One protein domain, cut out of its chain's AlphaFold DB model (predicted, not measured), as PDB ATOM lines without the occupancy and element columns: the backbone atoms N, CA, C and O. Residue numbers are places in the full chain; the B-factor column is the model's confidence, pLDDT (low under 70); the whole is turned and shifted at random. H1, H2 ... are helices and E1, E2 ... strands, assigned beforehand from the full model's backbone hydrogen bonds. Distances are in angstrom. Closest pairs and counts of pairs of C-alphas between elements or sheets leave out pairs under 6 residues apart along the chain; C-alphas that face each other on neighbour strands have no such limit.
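Overview. This is residues 7 to 151 of the 264 residues of an uncharacterized protein of Microcystis aeruginosa PCC 9443 (UniProt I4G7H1). A narrow sheet of three parallel strands runs through the body, with H7 lengthwise over one face and the short helices H1 to H5 loosely gathered on the side away from H7. H6 reaches from the ends of the strands to the far tip of the domain, where residues 117 to 122 stick out. The 145 printed residues hold seven named helices and three strands, in the order H1 H2 E1 H3 H4 E2 H5 E3 H6 H7; the sheet's order is E1 E2 E3 and the class is mixed. The whole is only just compact, close to loose, with a radius of gyration of the C-alphas of 17.2 A, and elongated, spanning 54 by 35 by 29 A.

Arrangement. H1, residues 7 to 11, touches H2, residues 20 to 26; their closest C-alphas, of Leu 9 and Ala 21, are 5.3 A apart. E1, residues 39 to 43, is an edge strand, parallel to E2, residues 73 to 80, with N 40 and O 74 2.9 A apart. Between them come H3, residues 47 to 54, not on the sheet, and H4, residues 58 to 68, which only grazes it with residues 61 to 66. H1 and H4 only just touch, with 3 pairs of C-alphas within 8 A, the closest those of Phe 11 and Ile 61 at 6.0 A. H5, residues 90 to 93, grazes the sheet. E3, residues 102 to 109, is parallel to E2, with N 75 and O 103 2.8 A apart. E1, H3, H4, E2 and E2, H5, E3 are strand-helix-strand units, parallel neighbour strands joined through helices, with right-handed crossovers. H6, residues 121 to 137, only just lies over E2, with 3 C-alphas falling on it. H7, residues 139 to 150, is on the same face, over E2 at a height of 9.5 A, and runs along the strands at 13 degrees on the local plane; with the sheet it makes two layers, a helix on one face. Every O i to N i+4 pair is within hydrogen-bond range in H1, H2, H3, H4 and H7; in H6 10 of 13 are, and H5 is too short for one.

Along the chain. H1 begins at C-alpha 7, (-18.639, -34.921, 47.519). E2 measures 22.7 A, E3 22.0 A, H4 15.5 A, H6 24.5 A and H7 16.7 A, ending at C-alpha 150, (-36.628, -47.407, 37.897).

Size, cuts and confidence. The C-alphas farthest apart, of Trp 32 and Asp 117, are 55.8 A apart. The printed part has no cut. The links H2 to E1 and E3 to H6 are long. Mean pLDDT of the printed part is 76.1; residues 92 to 99 and 110 to 128 are among those under 70.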
ATOM      1  N   TRP A   7     -18.838 -35.968  48.516       80.69
ATOM      2  CA  TRP A   7     -18.639 -34.921  47.519       80.69
ATOM      3  C   TRP A   7     -17.174 -34.574  47.226       80.69
ATOM      4  O   TRP A   7     -16.768 -34.519  46.067       80.69
ATOM      5  N   ASP A   8     -16.378 -34.328  48.267       80.69
ATOM      6  CA  ASP A   8     -14.978 -33.961  48.097       80.69
ATOM      7  C   ASP A   8     -14.165 -35.171  47.622       80.69
ATOM      8  O   ASP A   8     -13.387 -35.040  46.674       80.69
ATOM      9  N   LEU A   9     -14.425 -36.355  48.184       85.44
ATOM     10  CA  LEU A   9     -13.781 -37.607  47.809       85.44
ATOM     11  C   LEU A   9     -13.947 -37.890  46.332       85.44
ATOM     12  O   LEU A   9     -12.994 -38.339  45.715       85.44
ATOM     13  N   LEU A  10     -15.110 -37.607  45.752       85.50
ATOM     14  CA  LEU A  10     -15.354 -37.869  44.338       85.50
ATOM     15  C   LEU A  10     -14.820 -36.762  43.426       85.50
ATOM     16  O   LEU A  10     -14.305 -37.071  42.354       85.50
ATOM     17  N   PHE A  11     -14.917 -35.495  43.837       84.94
ATOM     18  CA  PHE A  11     -14.784 -34.372  42.903       84.94
ATOM     19  C   PHE A  11     -13.744 -33.315  43.270       84.94
ATOM     20  O   PHE A  11     -13.623 -32.352  42.538       84.94
ATOM     21  N   SER A  12     -12.994 -33.413  44.368       84.19
ATOM     22  CA  SER A  12     -12.001 -32.382  44.723       84.19
ATOM     23  C   SER A  12     -10.575 -32.776  44.326       84.19
ATOM     24  O   SER A  12     -10.129 -33.869  44.655       84.19
ATOM     25  N   GLU A  13      -9.797 -31.884  43.708       83.94
ATOM     26  CA  GLU A  13      -8.354 -32.125  43.472       83.94
ATOM     27  C   GLU A  13      -7.470 -31.814  44.698       83.94
ATOM     28  O   GLU A  13      -6.248 -31.815  44.602       83.94
ATOM     29  N   ARG A  14      -8.054 -31.513  45.866       84.88
ATOM     30  CA  ARG A  14      -7.284 -31.085  47.050       84.88
ATOM     31  C   ARG A  14      -6.472 -32.195  47.725       84.88
ATOM     32  O   ARG A  14      -5.697 -31.896  48.631       84.88
ATOM     33  N   PHE A  15      -6.729 -33.450  47.373       87.19
ATOM     34  CA  PHE A  15      -6.101 -34.609  47.999       87.19
ATOM     35  C   PHE A  15      -4.712 -34.857  47.409       87.19
ATOM     36  O   PHE A  15      -4.477 -34.626  46.224       87.19
ATOM     37  N   ASP A  16      -3.782 -35.308  48.251       89.44
ATOM     38  CA  ASP A  16      -2.463 -35.741  47.789       89.44
ATOM     39  C   ASP A  16      -2.611 -36.993  46.904       89.44
ATOM     40  O   ASP A  16      -3.451 -37.832  47.214       89.44
ATOM     41  N   PRO A  17      -1.786 -37.199  45.859       86.69
ATOM     42  CA  PRO A  17      -1.873 -38.386  45.002       86.69
ATOM     43  C   PRO A  17      -1.776 -39.739  45.726       86.69
ATOM     44  O   PRO A  17      -2.140 -40.761  45.149       86.69
ATOM     45  N   LYS A  18      -1.249 -39.774  46.955       89.00
ATOM     46  CA  LYS A  18      -1.181 -40.978  47.802       89.00
ATOM     47  C   LYS A  18      -2.323 -41.072  48.814       89.00
ATOM     48  O   LYS A  18      -2.323 -41.978  49.645       89.00
ATOM     49  N   ASP A  19      -3.248 -40.120  48.800       91.06
ATOM     50  CA  ASP A  19      -4.401 -40.111  49.685       91.06
ATOM     51  C   ASP A  19      -5.374 -41.244  49.303       91.06
ATOM     52  O   ASP A  19      -5.660 -41.433  48.112       91.06
ATOM     53  N   PRO A  20      -5.939 -41.976  50.284       88.19
ATOM     54  CA  PRO A  20      -6.943 -43.012  50.038       88.19
ATOM     55  C   PRO A  20      -8.175 -42.546  49.248       88.19
ATOM     56  O   PRO A  20      -8.895 -43.376  48.690       88.19
ATOM     57  N   ALA A  21      -8.434 -41.237  49.149       88.44
ATOM     58  CA  ALA A  21      -9.450 -40.691  48.252       88.44
ATOM     59  C   ALA A  21      -9.289 -41.184  46.802       88.44
ATOM     60  O   ALA A  21     -10.286 -41.461  46.130       88.44
ATOM     61  N   HIS A  22      -8.048 -41.348  46.331       87.94
ATOM     62  CA  HIS A  22      -7.770 -41.866  44.992       87.94
ATOM     63  C   HIS A  22      -8.127 -43.349  44.859       87.94
ATOM     64  O   HIS A  22      -8.702 -43.734  43.845       87.94
ATOM     65  N   GLU A  23      -7.918 -44.158  45.901       88.62
ATOM     66  CA  GLU A  23      -8.336 -45.566  45.903       88.62
ATOM     67  C   GLU A  23      -9.862 -45.700  45.793       88.62
ATOM     68  O   GLU A  23     -10.363 -46.548  45.059       88.62
ATOM     69  N   ILE A  24     -10.619 -44.826  46.470       86.94
ATOM     70  CA  ILE A  24     -12.088 -44.803  46.377       86.94
ATOM     71  C   ILE A  24     -12.538 -44.418  44.961       86.94
ATOM     72  O   ILE A  24     -13.451 -45.049  44.422       86.94
ATOM     73  N   ARG A  25     -11.902 -43.416  44.338       87.56
ATOM     74  CA  ARG A  25     -12.187 -43.037  42.941       87.56
ATOM     75  C   ARG A  25     -11.889 -44.175  41.984       87.56
ATOM     76  O   ARG A  25     -12.694 -44.430  41.094       87.56
ATOM     77  N   ASP A  26     -10.793 -44.890  42.209       88.19
ATOM     78  CA  ASP A  26     -10.388 -46.014  41.377       88.19
ATOM     79  C   ASP A  26     -11.388 -47.168  41.429       88.19
ATOM     80  O   ASP A  26     -11.429 -47.962  40.493       88.19
ATOM     81  N   LEU A  27     -12.226 -47.286  42.462       89.19
ATOM     82  CA  LEU A  27     -13.316 -48.267  42.467       89.19
ATOM     83  C   LEU A  27     -14.409 -47.931  41.445       89.19
ATOM     84  O   LEU A  27     -15.143 -48.830  41.038       89.19
ATOM     85  N   ILE A  28     -14.521 -46.672  41.019       88.88
ATOM     86  CA  ILE A  28     -15.572 -46.180  40.131       88.88
ATOM     87  C   ILE A  28     -15.067 -46.164  38.687       88.88
ATOM     88  O   ILE A  28     -14.036 -45.579  38.371       88.88
ATOM     89  N   GLY A  29     -15.808 -46.778  37.767       87.31
ATOM     90  CA  GLY A  29     -15.363 -46.865  36.379       87.31
ATOM     91  C   GLY A  29     -16.290 -47.653  35.464       87.31
ATOM     92  O   GLY A  29     -17.250 -48.284  35.899       87.31
ATOM     93  N   LYS A  30     -15.964 -47.620  34.169       82.69
ATOM     94  CA  LYS A  30     -16.686 -48.312  33.088       82.69
ATOM     95  C   LYS A  30     -16.130 -49.703  32.773       82.69
ATOM     96  O   LYS A  30     -16.685 -50.407  31.936       82.69
ATOM     97  N   GLU A  31     -14.997 -50.055  33.374       85.75
ATOM     98  CA  GLU A  31     -14.312 -51.326  33.153       85.75
ATOM     99  C   GLU A  31     -14.959 -52.456  33.955       85.75
ATOM    100  O   GLU A  31     -15.602 -52.237  34.983       85.75
ATOM    101  N   TRP A  32     -14.777 -53.690  33.486       79.69
ATOM    102  CA  TRP A  32     -15.287 -54.864  34.181       79.69
ATOM    103  C   TRP A  32     -14.673 -54.973  35.586       79.69
ATOM    104  O   TRP A  32     -13.460 -54.873  35.749       79.69
ATOM    105  N   GLY A  33     -15.521 -55.155  36.602       83.19
ATOM    106  CA  GLY A  33     -15.113 -55.182  38.012       83.19
ATOM    107  C   GLY A  33     -15.101 -53.816  38.714       83.19
ATOM    108  O   GLY A  33     -14.870 -53.775  39.920       83.19
ATOM    109  N   LYS A  34     -15.379 -52.713  38.005       89.12
ATOM    110  CA  LYS A  34     -15.550 -51.374  38.592       89.12
ATOM    111  C   LYS A  34     -17.025 -51.058  38.871       89.12
ATOM    112  O   LYS A  34     -17.931 -51.617  38.252       89.12
ATOM    113  N   LEU A  35     -17.265 -50.139  39.802       87.56
ATOM    114  CA  LEU A  35     -18.587 -49.627  40.148       87.56
ATOM    115  C   LEU A  35     -18.996 -48.532  39.156       87.56
ATOM    116  O   LEU A  35     -18.369 -47.476  39.076       87.56
ATOM    117  N   SER A  36     -20.077 -48.756  38.412       85.19
ATOM    118  CA  SER A  36     -20.656 -47.704  37.578       85.19
ATOM    119  C   SER A  36     -21.578 -46.818  38.413       85.19
ATOM    120  O   SER A  36     -22.527 -47.291  39.045       85.19
ATOM    121  N   LEU A  37     -21.311 -45.515  38.389       84.69
ATOM    122  CA  LEU A  37     -22.165 -44.507  38.993       84.69
ATOM    123  C   LEU A  37     -23.260 -44.138  37.987       84.69
ATOM    124  O   LEU A  37     -23.049 -43.326  37.090       84.69
ATOM    125  N   SER A  38     -24.426 -44.765  38.124       80.06
ATOM    126  CA  SER A  38     -25.572 -44.510  37.240       80.06
ATOM    127  C   SER A  38     -26.410 -43.313  37.683       80.06
ATOM    128  O   SER A  38     -26.975 -42.608  36.843       80.06
ATOM    129  N   ARG A  39     -26.509 -43.085  38.999       82.62
ATOM    130  CA  ARG A  39     -27.386 -42.071  39.585       82.62
ATOM    131  C   ARG A  39     -26.788 -41.440  40.836       82.62
ATOM    132  O   ARG A  39     -26.137 -42.122  41.624       82.62
ATOM    133  N   VAL A  40     -27.080 -40.160  41.037       87.69
ATOM    134  CA  VAL A  40     -26.840 -39.421  42.280       87.69
ATOM    135  C   VAL A  40     -28.167 -38.839  42.750       87.69
ATOM    136  O   VAL A  40     -28.941 -38.304  41.959       87.69
ATOM    137  N   THR A  41     -28.456 -38.957  44.044       87.00
ATOM    138  CA  THR A  41     -29.541 -38.199  44.670       87.00
ATOM    139  C   THR A  41     -29.002 -37.429  45.858       87.00
ATOM    140  O   THR A  41     -28.421 -38.013  46.770       87.00
ATOM    141  N   THR A  42     -29.170 -36.114  45.823       88.25
ATOM    142  CA  THR A  42     -28.782 -35.196  46.892       88.25
ATOM    143  C   THR A  42     -30.028 -34.735  47.628       88.25
ATOM    144  O   THR A  42     -31.099 -34.608  47.041       88.25
ATOM    145  N   MET A  43     -29.905 -34.539  48.937       89.31
ATOM    146  CA  MET A  43     -31.011 -34.170  49.819       89.31
ATOM    147  C   MET A  43     -30.529 -33.048  50.721       89.31
ATOM    148  O   MET A  43     -29.525 -33.226  51.414       89.31
ATOM    149  N   GLY A  44     -31.172 -31.881  50.658       80.00
ATOM    150  CA  GLY A  44     -30.813 -30.743  51.512       80.00
ATOM    151  C   GLY A  44     -29.347 -30.309  51.412       80.00
ATOM    152  O   GLY A  44     -28.764 -29.830  52.379       80.00
ATOM    153  N   SER A  45     -28.695 -30.581  50.277       80.94
ATOM    154  CA  SER A  45     -27.238 -30.512  50.183       80.94
ATOM    155  C   SER A  45     -26.774 -29.104  49.789       80.94
ATOM    156  O   SER A  45     -27.183 -28.612  48.734       80.94
ATOM    157  N   PRO A  46     -25.853 -28.473  50.545       81.56
ATOM    158  CA  PRO A  46     -25.342 -27.134  50.250       81.56
ATOM    159  C   PRO A  46     -24.256 -27.164  49.160       81.56
ATOM    160  O   PRO A  46     -23.198 -26.553  49.294       81.56
ATOM    161  N   ILE A  47     -24.489 -27.898  48.070       82.06
ATOM    162  CA  ILE A  47     -23.517 -28.118  46.986       82.06
ATOM    163  C   ILE A  47     -22.951 -26.820  46.401       82.06
ATOM    164  O   ILE A  47     -21.731 -26.759  46.248       82.06
ATOM    165  N   PRO A  48     -23.742 -25.761  46.123       76.94
ATOM    166  CA  PRO A  48     -23.174 -24.514  45.617       76.94
ATOM    167  C   PRO A  48     -22.123 -23.930  46.573       76.94
ATOM    168  O   PRO A  48     -21.060 -23.486  46.147       76.94
ATOM    169  N   PHE A  49     -22.387 -23.995  47.880       76.25
ATOM    170  CA  PHE A  49     -21.463 -23.527  48.910       76.25
ATOM    171  C   PHE A  49     -20.230 -24.432  49.040       76.25
ATOM    172  O   PHE A  49     -19.106 -23.939  49.180       76.25
ATOM    173  N   LEU A  50     -20.418 -25.751  48.960       78.62
ATOM    174  CA  LEU A  50     -19.320 -26.719  48.965       78.62
ATOM    175  C   LEU A  50     -18.401 -26.523  47.760       78.62
ATOM    176  O   LEU A  50     -17.188 -26.511  47.934       78.62
ATOM    177  N   ASN A  51     -18.956 -26.303  46.568       78.88
ATOM    178  CA  ASN A  51     -18.176 -26.049  45.361       78.88
ATOM    179  C   ASN A  51     -17.309 -24.796  45.508       78.88
ATOM    180  O   ASN A  51     -16.112 -24.856  45.233       78.88
ATOM    181  N   LEU A  52     -17.872 -23.701  46.031       75.50
ATOM    182  CA  LEU A  52     -17.115 -22.479  46.326       75.50
ATOM    183  C   LEU A  52     -15.998 -22.717  47.351       75.50
ATOM    184  O   LEU A  52     -14.879 -22.249  47.166       75.50
ATOM    185  N   THR A  53     -16.290 -23.458  48.421       76.25
ATOM    186  CA  THR A  53     -15.335 -23.701  49.517       76.25
ATOM    187  C   THR A  53     -14.206 -24.647  49.105       76.25
ATOM    188  O   THR A  53     -13.070 -24.500  49.550       76.25
ATOM    189  N   LEU A  54     -14.519 -25.637  48.270       77.38
ATOM    190  CA  LEU A  54     -13.600 -26.698  47.858       77.38
ATOM    191  C   LEU A  54     -12.929 -26.424  46.507       77.38
ATOM    192  O   LEU A  54     -12.100 -27.228  46.083       77.38
ATOM    193  N   GLY A  55     -13.293 -25.327  45.835       76.19
ATOM    194  CA  GLY A  55     -12.816 -25.002  44.492       76.19
ATOM    195  C   GLY A  55     -13.237 -26.025  43.433       76.19
ATOM    196  O   GLY A  55     -12.505 -26.225  42.471       76.19
ATOM    197  N   ILE A  56     -14.374 -26.703  43.630       80.00
ATOM    198  CA  ILE A  56     -14.882 -27.706  42.685       80.00
ATOM    199  C   ILE A  56     -15.636 -26.981  41.575       80.00
ATOM    200  O   ILE A  56     -16.668 -26.353  41.820       80.00
ATOM    201  N   ASP A  57     -15.117 -27.093  40.356       80.56
ATOM    202  CA  ASP A  57     -15.740 -26.556  39.148       80.56
ATOM    203  C   ASP A  57     -16.633 -27.607  38.472       80.56
ATOM    204  O   ASP A  57     -16.344 -28.807  38.494       80.56
ATOM    205  N   THR A  58     -17.713 -27.182  37.821       78.00
ATOM    206  CA  THR A  58     -18.646 -28.122  37.184       78.00
ATOM    207  C   THR A  58     -18.032 -28.841  35.982       78.00
ATOM    208  O   THR A  58     -18.360 -30.007  35.750       78.00
ATOM    209  N   ASN A  59     -17.036 -28.249  35.308       82.19
ATOM    210  CA  ASN A  59     -16.261 -28.950  34.277       82.19
ATOM    211  C   ASN A  59     -15.443 -30.116  34.848       82.19
ATOM    212  O   ASN A  59     -15.211 -31.110  34.159       82.19
ATOM    213  N   GLN A  60     -14.995 -30.013  36.101       85.81
ATOM    214  CA  GLN A  60     -14.257 -31.085  36.763       85.81
ATOM    215  C   GLN A  60     -15.168 -32.290  37.021       85.81
ATOM    216  O   GLN A  60     -14.785 -33.429  36.743       85.81
ATOM    217  N   ILE A  61     -16.395 -32.030  37.480       86.56
ATOM    218  CA  ILE A  61     -17.426 -33.054  37.674       86.56
ATOM    219  C   ILE A  61     -17.759 -33.714  36.327       86.56
ATOM    220  O   ILE A  61     -17.724 -34.940  36.214       86.56
ATOM    221  N   GLU A  62     -17.988 -32.920  35.276       85.31
ATOM    222  CA  GLU A  62     -18.269 -33.424  33.925       85.31
ATOM    223  C   GLU A  62     -17.123 -34.283  33.377       85.31
ATOM    224  O   GLU A  62     -17.354 -35.348  32.797       85.31
ATOM    225  N   LYS A  63     -15.872 -33.857  33.588       86.25
ATOM    226  CA  LYS A  63     -14.680 -34.611  33.192       86.25
ATOM    227  C   LYS A  63     -14.617 -35.954  33.915       86.25
ATOM    228  O   LYS A  63     -14.415 -36.975  33.255       86.25
ATOM    229  N   PHE A  64     -14.827 -35.969  35.232       87.25
ATOM    230  CA  PHE A  64     -14.846 -37.201  36.019       87.25
ATOM    231  C   PHE A  64     -15.907 -38.174  35.489       87.25
ATOM    232  O   PHE A  64     -15.579 -39.318  35.159       87.25
ATOM    233  N   ILE A  65     -17.150 -37.714  35.317       88.00
ATOM    234  CA  ILE A  65     -18.244 -38.539  34.786       88.00
ATOM    235  C   ILE A  65     -17.932 -39.015  33.366       88.00
ATOM    236  O   ILE A  65     -18.118 -40.190  33.046       88.00
ATOM    237  N   SER A  66     -17.372 -38.153  32.521       85.69
ATOM    238  CA  SER A  66     -17.037 -38.500  31.142       85.69
ATOM    239  C   SER A  66     -15.962 -39.563  31.005       85.69
ATOM    240  O   SER A  66     -16.075 -40.419  30.118       85.69
ATOM    241  N   GLN A  67     -14.956 -39.526  31.874       85.69
ATOM    242  CA  GLN A  67     -13.855 -40.484  31.890       85.69
ATOM    243  C   GLN A  67     -14.287 -41.840  32.457       85.69
ATOM    244  O   GLN A  67     -13.956 -42.879  31.875       85.69
ATOM    245  N   HIS A  68     -15.065 -41.825  33.542       85.25
ATOM    246  CA  HIS A  68     -15.347 -43.020  34.337       85.25
ATOM    247  C   HIS A  68     -16.687 -43.680  34.004       85.25
ATOM    248  O   HIS A  68     -16.852 -44.857  34.306       85.25
ATOM    249  N   GLN A  69     -17.634 -42.990  33.359       84.69
ATOM    250  CA  GLN A  69     -18.965 -43.537  33.069       84.69
ATOM    251  C   GLN A  69     -19.220 -43.729  31.570       84.69
ATOM    252  O   GLN A  69     -18.944 -42.867  30.725       84.69
ATOM    253  N   GLY A  70     -19.774 -44.898  31.232       78.69
ATOM    254  CA  GLY A  70     -20.218 -45.228  29.875       78.69
ATOM    255  C   GLY A  70     -21.579 -44.625  29.513       78.69
ATOM    256  O   GLY A  70     -21.836 -44.371  28.340       78.69
ATOM    257  N   GLN A  71     -22.426 -44.364  30.510       81.12
ATOM    258  CA  GLN A  71     -23.779 -43.825  30.349       81.12
ATOM    259  C   GLN A  71     -23.889 -42.415  30.933       81.12
ATOM    260  O   GLN A  71     -22.991 -41.960  31.646       81.12
ATOM    261  N   ARG A  72     -24.997 -41.727  30.628       82.56
ATOM    262  CA  ARG A  72     -25.328 -40.460  31.283       82.56
ATOM    263  C   ARG A  72     -25.655 -40.714  32.757       82.56
ATOM    264  O   ARG A  72     -26.445 -41.609  33.059       82.56
ATOM    265  N   LEU A  73     -25.066 -39.921  33.645       86.00
ATOM    266  CA  LEU A  73     -25.396 -39.845  35.058       86.00
ATOM    267  C   LEU A  73     -26.722 -39.101  35.229       86.00
ATOM    268  O   LEU A  73     -26.837 -37.947  34.821       86.00
ATOM    269  N   LEU A  74     -27.700 -39.734  35.873       82.94
ATOM    270  CA  LEU A  74     -28.893 -39.022  36.334       82.94
ATOM    271  C   LEU A  74     -28.636 -38.426  37.710       82.94
ATOM    272  O   LEU A  74     -28.156 -39.115  38.610       82.94
ATOM    273  N   TRP A  75     -28.999 -37.169  37.893       85.38
ATOM    274  CA  TRP A  75     -28.806 -36.468  39.142       85.38
ATOM    275  C   TRP A  75     -30.086 -35.804  39.605       85.38
ATOM    276  O   TRP A  75     -30.572 -34.861  38.985       85.38
ATOM    277  N   ASN A  76     -30.585 -36.252  40.750       83.25
ATOM    278  CA  ASN A  76     -31.763 -35.675  41.379       83.25
ATOM    279  C   ASN A  76     -31.364 -34.907  42.630       83.25
ATOM    280  O   ASN A  76     -30.625 -35.415  43.467       83.25
ATOM    281  N   ASN A  77     -31.859 -33.691  42.774       83.75
ATOM    282  CA  ASN A  77     -31.627 -32.877  43.950       83.75
ATOM    283  C   ASN A  77     -32.960 -32.590  44.623       83.75
ATOM    284  O   ASN A  77     -33.797 -31.873  44.081       83.75
ATOM    285  N   LEU A  78     -33.178 -33.201  45.783       83.81
ATOM    286  CA  LEU A  78     -34.392 -33.041  46.566       83.81
ATOM    287  C   LEU A  78     -34.244 -31.831  47.489       83.81
ATOM    288  O   LEU A  78     -33.334 -31.777  48.322       83.81
ATOM    289  N   ILE A  79     -35.168 -30.885  47.351       79.56
ATOM    290  CA  ILE A  79     -35.141 -29.589  48.025       79.56
ATOM    291  C   ILE A  79     -36.427 -29.435  48.828       79.56
ATOM    292  O   ILE A  79     -37.516 -29.326  48.275       79.56
ATOM    293  N   ASN A  80     -36.318 -29.394  50.144       78.81
ATOM    294  CA  ASN A  80     -37.378 -28.914  51.011       78.81
ATOM    295  C   ASN A  80     -37.252 -27.391  51.096       78.81
ATOM    296  O   ASN A  80     -36.217 -26.879  51.507       78.81
ATOM    297  N   SER A  81     -38.310 -26.666  50.739       69.38
ATOM    298  CA  SER A  81     -38.327 -25.194  50.758       69.38
ATOM    299  C   SER A  81     -38.122 -24.582  52.149       69.38
ATOM    300  O   SER A  81     -37.824 -23.395  52.276       69.38
ATOM    301  N   SER A  82     -38.286 -25.392  53.195       70.00
ATOM    302  CA  SER A  82     -38.088 -24.995  54.590       70.00
ATOM    303  C   SER A  82     -36.655 -25.219  55.069       70.00
ATOM    304  O   SER A  82     -36.295 -24.731  56.135       70.00
ATOM    305  N   ASP A  83     -35.847 -25.964  54.309       75.19
ATOM    306  CA  ASP A  83     -34.442 -26.211  54.611       75.19
ATOM    307  C   ASP A  83     -33.574 -25.096  54.013       75.19
ATOM    308  O   ASP A  83     -33.386 -25.016  52.801       75.19
ATOM    309  N   ILE A  84     -33.030 -24.231  54.870       70.81
ATOM    310  CA  ILE A  84     -32.337 -23.004  54.451       70.81
ATOM    311  C   ILE A  84     -30.996 -23.260  53.758       70.81
ATOM    312  O   ILE A  84     -30.428 -22.335  53.183       70.81
ATOM    313  N   ILE A  85     -30.457 -24.479  53.861       73.81
ATOM    314  CA  ILE A  85     -29.180 -24.849  53.237       73.81
ATOM    315  C   ILE A  85     -29.364 -25.669  51.954       73.81
ATOM    316  O   ILE A  85     -28.381 -25.951  51.265       73.81
ATOM    317  N   ALA A  86     -30.605 -26.031  51.619       79.25
ATOM    318  CA  ALA A  86     -30.947 -26.737  50.396       79.25
ATOM    319  C   ALA A  86     -31.081 -25.746  49.238       79.25
ATOM    320  O   ALA A  86     -31.889 -24.822  49.291       79.25
ATOM    321  N   TYR A  87     -30.321 -25.960  48.164       74.12
ATOM    322  CA  TYR A  87     -30.353 -25.076  47.002       74.12
ATOM    323  C   TYR A  87     -30.472 -25.858  45.698       74.12
ATOM    324  O   TYR A  87     -29.949 -26.973  45.610       74.12
ATOM    325  N   PRO A  88     -31.118 -25.273  44.673       74.69
ATOM    326  CA  PRO A  88     -31.101 -25.833  43.336       74.69
ATOM    327  C   PRO A  88     -29.678 -25.856  42.793       74.69
ATOM    328  O   PRO A  88     -28.936 -24.877  42.910       74.69
ATOM    329  N   ILE A  89     -29.301 -26.985  42.203       76.00
ATOM    330  CA  ILE A  89     -27.945 -27.196  41.691       76.00
ATOM    331  C   ILE A  89     -27.900 -27.252  40.176       76.00
ATOM    332  O   ILE A  89     -26.834 -27.010  39.621       76.00
ATOM    333  N   ARG A  90     -29.033 -27.490  39.499       72.75
ATOM    334  CA  ARG A  90     -29.091 -27.523  38.033       72.75
ATOM    335  C   ARG A  90     -28.447 -26.291  37.378       72.75
ATOM    336  O   ARG A  90     -27.619 -26.503  36.494       72.75
ATOM    337  N   PRO A  91     -28.672 -25.049  37.858       71.31
ATOM    338  CA  PRO A  91     -28.033 -23.868  37.276       71.31
ATOM    339  C   PRO A  91     -26.498 -23.893  37.286       71.31
ATOM    340  O   PRO A  91     -25.874 -23.214  36.478       71.31
ATOM    341  N   LEU A  92     -25.865 -24.666  38.179       69.69
ATOM    342  CA  LEU A  92     -24.406 -24.813  38.198       69.69
ATOM    343  C   LEU A  92     -23.886 -25.587  36.975       69.69
ATOM    344  O   LEU A  92     -22.745 -25.393  36.558       69.69
ATOM    345  N   PHE A  93     -24.716 -26.465  36.413       69.38
ATOM    346  CA  PHE A  93     -24.375 -27.362  35.312       69.38
ATOM    347  C   PHE A  93     -24.927 -26.875  33.962       69.38
ATOM    348  O   PHE A  93     -24.612 -27.469  32.940       69.38
ATOM    349  N   ASP A  94     -25.680 -25.768  33.922       57.78
ATOM    350  CA  ASP A  94     -26.285 -25.220  32.694       57.78
ATOM    351  C   ASP A  94     -25.253 -24.627  31.704       57.78
ATOM    352  O   ASP A  94     -25.567 -24.404  30.534       57.78
ATOM    353  N   SER A  95     -24.005 -24.391  32.131       52.38
ATOM    354  CA  SER A  95     -22.886 -24.082  31.221       52.38
ATOM    355  C   SER A  95     -22.407 -25.308  30.430       52.38
ATOM    356  O   SER A  95     -21.666 -25.167  29.452       52.38
ATOM    357  N   ILE A  96     -22.835 -26.509  30.828       54.00
ATOM    358  CA  ILE A  96     -22.488 -27.770  30.190       54.00
ATOM    359  C   ILE A  96     -23.564 -28.060  29.139       54.00
ATOM    360  O   ILE A  96     -24.708 -28.373  29.441       54.00
ATOM    361  N   THR A  97     -23.172 -27.878  27.881       51.91
ATOM    362  CA  THR A  97     -23.992 -27.995  26.657       51.91
ATOM    363  C   THR A  97     -24.832 -29.286  26.547       51.91
ATOM    364  O   THR A  97     -24.593 -30.245  27.274       51.91
ATOM    365  N   ASP A  98     -25.735 -29.373  25.554       52.25
ATOM    366  CA  ASP A  98     -26.607 -30.538  25.231       52.25
ATOM    367  C   ASP A  98     -25.889 -31.908  25.093       52.25
ATOM    368  O   ASP A  98     -26.516 -32.971  24.985       52.25
ATOM    369  N   VAL A  99     -24.556 -31.899  25.094       58.16
ATOM    370  CA  VAL A  99     -23.674 -33.067  25.041       58.16
ATOM    371  C   VAL A  99     -23.278 -33.583  26.433       58.16
ATOM    372  O   VAL A  99     -22.597 -34.606  26.512       58.16
ATOM    373  N   SER A 100     -23.704 -32.918  27.516       72.62
ATOM    374  CA  SER A 100     -23.395 -33.322  28.890       72.62
ATOM    375  C   SER A 100     -23.777 -34.779  29.138       72.62
ATOM    376  O   SER A 100     -24.824 -35.283  28.703       72.62
ATOM    377  N   LYS A 101     -22.910 -35.472  29.874       79.12
ATOM    378  CA  LYS A 101     -23.221 -36.775  30.447       79.12
ATOM    379  C   LYS A 101     -23.974 -36.666  31.766       79.12
ATOM    380  O   LYS A 101     -24.265 -37.706  32.340       79.12
ATOM    381  N   ILE A 102     -24.324 -35.478  32.239       83.31
ATOM    382  CA  ILE A 102     -25.094 -35.265  33.460       83.31
ATOM    383  C   ILE A 102     -26.499 -34.792  33.076       83.31
ATOM    384  O   ILE A 102     -26.676 -33.789  32.393       83.31
ATOM    385  N   LEU A 103     -27.520 -35.520  33.520       78.06
ATOM    386  CA  LEU A 103     -28.923 -35.124  33.399       78.06
ATOM    387  C   LEU A 103     -29.435 -34.760  34.786       78.06
ATOM    388  O   LEU A 103     -29.534 -35.631  35.647       78.06
ATOM    389  N   MET A 104     -29.736 -33.480  35.003       77.62
ATOM    390  CA  MET A 104     -30.008 -32.947  36.336       77.62
ATOM    391  C   MET A 104     -31.444 -32.465  36.517       77.62
ATOM    392  O   MET A 104     -31.975 -31.727  35.688       77.62
ATOM    393  N   SER A 105     -32.052 -32.839  37.642       74.31
ATOM    394  CA  SER A 105     -33.395 -32.424  38.045       74.31
ATOM    395  C   SER A 105     -33.410 -31.950  39.498       74.31
ATOM    396  O   SER A 105     -33.012 -32.682  40.403       74.31
ATOM    397  N   ASP A 106     -33.900 -30.732  39.720       72.38
ATOM    398  CA  ASP A 106     -34.231 -30.218  41.049       72.38
ATOM    399  C   ASP A 106     -35.711 -30.543  41.345       72.38
ATOM    400  O   ASP A 106     -36.596 -30.177  40.571       72.38
ATOM    401  N   TYR A 107     -35.986 -31.237  42.453       71.12
ATOM    402  CA  TYR A 107     -37.332 -31.618  42.890       71.12
ATOM    403  C   TYR A 107     -37.668 -30.962  44.223       71.12
ATOM    404  O   TYR A 107     -37.043 -31.243  45.247       71.12
ATOM    405  N   TYR A 108     -38.710 -30.135  44.224       71.06
ATOM    406  CA  TYR A 108     -39.182 -29.462  45.426       71.06
ATOM    407  C   TYR A 108     -40.161 -30.345  46.201       71.06
ATOM    408  O   TYR A 108     -41.159 -30.832  45.667       71.06
ATOM    409  N   LEU A 109     -39.866 -30.561  47.479       70.88
ATOM    410  CA  LEU A 109     -40.743 -31.232  48.425       70.88
ATOM    411  C   LEU A 109     -41.693 -30.202  49.037       70.88
ATOM    412  O   LEU A 109     -41.284 -29.099  49.402       70.88
ATOM    413  N   GLU A 110     -42.962 -30.582  49.170       60.78
ATOM    414  CA  GLU A 110     -43.965 -29.768  49.856       60.78
ATOM    415  C   GLU A 110     -43.515 -29.443  51.284       60.78
ATOM    416  O   GLU A 110     -43.062 -30.318  52.026       60.78
ATOM    417  N   ALA A 111     -43.671 -28.175  51.653       55.00
ATOM    418  CA  ALA A 111     -43.386 -27.674  52.983       55.00
ATOM    419  C   ALA A 111     -44.257 -28.398  54.024       55.00
ATOM    420  O   ALA A 111     -45.487 -28.331  53.981       55.00
ATOM    421  N   THR A 112     -43.633 -29.091  54.973       45.72
ATOM    422  CA  THR A 112     -44.342 -29.693  56.101       45.72
ATOM    423  C   THR A 112     -44.586 -28.632  57.177       45.72
ATOM    424  O   THR A 112     -43.735 -28.366  58.019       45.72
ATOM    425  N   GLY A 113     -45.778 -28.027  57.158       45.44
ATOM    426  CA  GLY A 113     -46.296 -27.177  58.240       45.44
ATOM    427  C   GLY A 113     -46.449 -25.689  57.901       45.44
ATOM    428  O   GLY A 113     -45.885 -25.180  56.938       45.44
ATOM    429  N   ASN A 114     -47.228 -24.975  58.724       43.03
ATOM    430  CA  ASN A 114     -47.381 -23.515  58.671       43.03
ATOM    431  C   ASN A 114     -46.101 -22.835  59.187       43.03
ATOM    432  O   ASN A 114     -46.049 -22.301  60.291       43.03
ATOM    433  N   ILE A 115     -45.037 -22.869  58.390       44.47
ATOM    434  CA  ILE A 115     -43.712 -22.319  58.738       44.47
ATOM    435  C   ILE A 115     -43.731 -20.782  58.844       44.47
ATOM    436  O   ILE A 115     -42.780 -20.174  59.326       44.47
ATOM    437  N   PHE A 116     -44.806 -20.128  58.402       45.75
ATOM    438  CA  PHE A 116     -44.777 -18.711  58.039       45.75
ATOM    439  C   PHE A 116     -45.511 -17.759  58.995       45.75
ATOM    440  O   PHE A 116     -45.426 -16.545  58.784       45.75
ATOM    441  N   ASP A 117     -46.128 -18.274  60.067       43.97
ATOM    442  CA  ASP A 117     -46.857 -17.465  61.061       43.97
ATOM    443  C   ASP A 117     -45.953 -16.847  62.146       43.97
ATOM    444  O   ASP A 117     -46.367 -15.912  62.830       43.97
ATOM    445  N   SER A 118     -44.700 -17.297  62.290       44.16
ATOM    446  CA  SER A 118     -43.751 -16.722  63.259       44.16
ATOM    447  C   SER A 118     -42.488 -16.205  62.566       44.16
ATOM    448  O   SER A 118     -41.773 -16.926  61.876       44.16
ATOM    449  N   VAL A 119     -42.234 -14.902  62.710       50.91
ATOM    450  CA  VAL A 119     -41.126 -14.162  62.068       50.91
ATOM    451  C   VAL A 119     -39.851 -14.201  62.931       50.91
ATOM    452  O   VAL A 119     -38.901 -13.456  62.708       50.91
ATOM    453  N   GLU A 120     -39.805 -15.070  63.938       58.09
ATOM    454  CA  GLU A 120     -38.649 -15.188  64.819       58.09
ATOM    455  C   GLU A 120     -37.565 -16.063  64.183       58.09
ATOM    456  O   GLU A 120     -37.816 -17.187  63.749       58.09
ATOM    457  N   ILE A 121     -36.325 -15.564  64.177       56.81
ATOM    458  CA  ILE A 121     -35.137 -16.268  63.662       56.81
ATOM    459  C   ILE A 121     -35.012 -17.674  64.279       56.81
ATOM    460  O   ILE A 121     -34.631 -18.619  63.592       56.81
ATOM    461  N   ALA A 122     -35.388 -17.831  65.552       58.19
ATOM    462  CA  ALA A 122     -35.397 -19.122  66.235       58.19
ATOM    463  C   ALA A 122     -36.369 -20.126  65.589       58.19
ATOM    464  O   ALA A 122     -36.009 -21.287  65.403       58.19
ATOM    465  N   ALA A 123     -37.563 -19.682  65.188       59.12
ATOM    466  CA  ALA A 123     -38.545 -20.529  64.517       59.12
ATOM    467  C   ALA A 123     -38.065 -20.953  63.122       59.12
ATOM    468  O   ALA A 123     -38.200 -22.118  62.758       59.12
ATOM    469  N   VAL A 124     -37.429 -20.048  62.369       60.53
ATOM    470  CA  VAL A 124     -36.832 -20.368  61.060       60.53
ATOM    471  C   VAL A 124     -35.746 -21.438  61.193       60.53
ATOM    472  O   VAL A 124     -35.755 -22.412  60.444       60.53
ATOM    473  N   VAL A 125     -34.843 -21.308  62.172       63.91
ATOM    474  CA  VAL A 125     -33.771 -22.294  62.404       63.91
ATOM    475  C   VAL A 125     -34.340 -23.649  62.828       63.91
ATOM    476  O   VAL A 125     -33.941 -24.671  62.276       63.91
ATOM    477  N   LEU A 126     -35.291 -23.679  63.767       62.34
ATOM    478  CA  LEU A 126     -35.928 -24.928  64.208       62.34
ATOM    479  C   LEU A 126     -36.659 -25.629  63.059       62.34
ATOM    480  O   LEU A 126     -36.517 -26.837  62.878       62.34
ATOM    481  N   ASN A 127     -37.390 -24.868  62.246       65.94
ATOM    482  CA  ASN A 127     -38.083 -25.408  61.082       65.94
ATOM    483  C   ASN A 127     -37.104 -25.905  60.018       65.94
ATOM    484  O   ASN A 127     -37.340 -26.961  59.439       65.94
ATOM    485  N   SER A 128     -35.981 -25.218  59.822       69.06
ATOM    486  CA  SER A 128     -34.919 -25.688  58.933       69.06
ATOM    487  C   SER A 128     -34.284 -26.981  59.413       69.06
ATOM    488  O   SER A 128     -34.036 -27.861  58.597       69.06
ATOM    489  N   LEU A 129     -34.041 -27.131  60.716       73.06
ATOM    490  CA  LEU A 129     -33.524 -28.380  61.279       73.06
ATOM    491  C   LEU A 129     -34.517 -29.522  61.057       73.06
ATOM    492  O   LEU A 129     -34.135 -30.589  60.577       73.06
ATOM    493  N   ASN A 130     -35.803 -29.279  61.319       76.81
ATOM    494  CA  ASN A 130     -36.855 -30.264  61.074       76.81
ATOM    495  C   ASN A 130     -36.926 -30.643  59.589       76.81
ATOM    496  O   ASN A 130     -36.921 -31.826  59.254       76.81
ATOM    497  N   ALA A 131     -36.909 -29.656  58.694       75.62
ATOM    498  CA  ALA A 131     -36.906 -29.851  57.250       75.62
ATOM    499  C   ALA A 131     -35.673 -30.617  56.752       75.62
ATOM    500  O   ALA A 131     -35.789 -31.454  55.861       75.62
ATOM    501  N   HIS A 132     -34.514 -30.377  57.363       81.75
ATOM    502  CA  HIS A 132     -33.278 -31.076  57.037       81.75
ATOM    503  C   HIS A 132     -33.279 -32.525  57.543       81.75
ATOM    504  O   HIS A 132     -32.798 -33.434  56.874       81.75
ATOM    505  N   THR A 133     -33.884 -32.795  58.699       82.12
ATOM    506  CA  THR A 133     -34.064 -34.182  59.165       82.12
ATOM    507  C   THR A 133     -35.164 -34.927  58.404       82.12
ATOM    508  O   THR A 133     -35.078 -36.144  58.245       82.12
ATOM    509  N   TYR A 134     -36.151 -34.204  57.860       83.31
ATOM    510  CA  TYR A 134     -37.292 -34.772  57.140       83.31
ATOM    511  C   TYR A 134     -36.878 -35.646  55.954       83.31
ATOM    512  O   TYR A 134     -37.531 -36.657  55.699       83.31
ATOM    513  N   TYR A 135     -35.787 -35.321  55.249       84.12
ATOM    514  CA  TYR A 135     -35.338 -36.158  54.132       84.12
ATOM    515  C   TYR A 135     -35.034 -37.599  54.553       84.12
ATOM    516  O   TYR A 135     -35.305 -38.525  53.796       84.12
ATOM    517  N   LEU A 136     -34.506 -37.793  55.766       85.62
ATOM    518  CA  LEU A 136     -34.111 -39.107  56.272       85.62
ATOM    519  C   LEU A 136     -35.295 -39.922  56.799       85.62
ATOM    520  O   LEU A 136     -35.213 -41.145  56.861       85.62
ATOM    521  N   THR A 137     -36.385 -39.259  57.184       84.75
ATOM    522  CA  THR A 137     -37.546 -39.900  57.821       84.75
ATOM    523  C   THR A 137     -38.783 -39.941  56.925       84.75
ATOM    524  O   THR A 137     -39.836 -40.388  57.369       84.75
ATOM    525  N   SER A 138     -38.704 -39.427  55.694       83.06
ATOM    526  CA  SER A 138     -39.858 -39.282  54.806       83.06
ATOM    527  C   SER A 138     -40.000 -40.449  53.830       83.06
ATOM    528  O   SER A 138     -39.188 -40.620  52.918       83.06
ATOM    529  N   ASP A 139     -41.125 -41.163  53.923       81.25
ATOM    530  CA  ASP A 139     -41.526 -42.174  52.935       81.25
ATOM    531  C   ASP A 139     -41.667 -41.579  51.526       81.25
ATOM    532  O   ASP A 139     -41.390 -42.247  50.531       81.25
ATOM    533  N   LYS A 140     -42.057 -40.299  51.415       74.38
ATOM    534  CA  LYS A 140     -42.154 -39.586  50.130       74.38
ATOM    535  C   LYS A 140     -40.772 -39.406  49.502       74.38
ATOM    536  O   LYS A 140     -40.631 -39.575  48.292       74.38
ATOM    537  N   VAL A 141     -39.760 -39.086  50.308       81.38
ATOM    538  CA  VAL A 141     -38.367 -38.978  49.851       81.38
ATOM    539  C   VAL A 141     -37.819 -40.345  49.457       81.38
ATOM    540  O   VAL A 141     -37.293 -40.485  48.354       81.38
ATOM    541  N   ALA A 142     -38.033 -41.369  50.288       80.88
ATOM    542  CA  ALA A 142     -37.647 -42.740  49.965       80.88
ATOM    543  C   ALA A 142     -38.291 -43.219  48.654       80.88
ATOM    544  O   ALA A 142     -37.608 -43.756  47.783       80.88
ATOM    545  N   LYS A 143     -39.589 -42.954  48.468       74.94
ATOM    546  CA  LYS A 143     -40.316 -43.269  47.237       74.94
ATOM    547  C   LYS A 143     -39.723 -42.559  46.017       74.94
ATOM    548  O   LYS A 143     -39.486 -43.229  45.021       74.94
ATOM    549  N   ASN A 144     -39.418 -41.260  46.103       70.69
ATOM    550  CA  ASN A 144     -38.776 -40.528  44.999       70.69
ATOM    551  C   ASN A 144     -37.420 -41.143  44.623       70.69
ATOM    552  O   ASN A 144     -37.144 -41.360  43.444       70.69
ATOM    553  N   ILE A 145     -36.588 -41.485  45.615       78.62
ATOM    554  CA  ILE A 145     -35.299 -42.149  45.370       78.62
ATOM    555  C   ILE A 145     -35.525 -43.473  44.632       78.62
ATOM    556  O   ILE A 145     -34.914 -43.708  43.591       78.62
ATOM    557  N   VAL A 146     -36.443 -44.312  45.115       76.38
ATOM    558  CA  VAL A 146     -36.749 -45.607  44.490       76.38
ATOM    559  C   VAL A 146     -37.292 -45.436  43.069       76.38
ATOM    560  O   VAL A 146     -36.809 -46.093  42.152       76.38
ATOM    561  N   GLU A 147     -38.241 -44.530  42.847       67.38
ATOM    562  CA  GLU A 147     -38.811 -44.268  41.519       67.38
ATOM    563  C   GLU A 147     -37.738 -43.834  40.519       67.38
ATOM    564  O   GLU A 147     -37.721 -44.304  39.381       67.38
ATOM    565  N   THR A 148     -36.773 -43.020  40.952       67.25
ATOM    566  CA  THR A 148     -35.684 -42.587  40.071       67.25
ATOM    567  C   THR A 148     -34.742 -43.722  39.671       67.25
ATOM    568  O   THR A 148     -34.197 -43.676  38.567       67.25
ATOM    569  N   ILE A 149     -34.594 -44.772  40.492       71.31
ATOM    570  CA  ILE A 149     -33.839 -45.992  40.143       71.31
ATOM    571  C   ILE A 149     -34.512 -46.734  38.981       71.31
ATOM    572  O   ILE A 149     -33.819 -47.258  38.105       71.31
ATOM    573  N   TYR A 150     -35.845 -46.747  38.946       66.94
ATOM    574  CA  TYR A 150     -36.628 -47.407  37.897       66.94
ATOM    575  C   TYR A 150     -36.920 -46.508  36.686       66.94
ATOM    576  O   TYR A 150     -37.347 -47.012  35.647       66.94
ATOM    577  N   PHE A 151     -36.659 -45.202  36.783       58.97
ATOM    578  CA  PHE A 151     -36.862 -44.247  35.695       58.97
ATOM    579  C   PHE A 151     -35.956 -44.548  34.491       58.97
ATOM    580  O   PHE A 151     -34.742 -44.744  34.645       58.97
TER     581      PHE A 151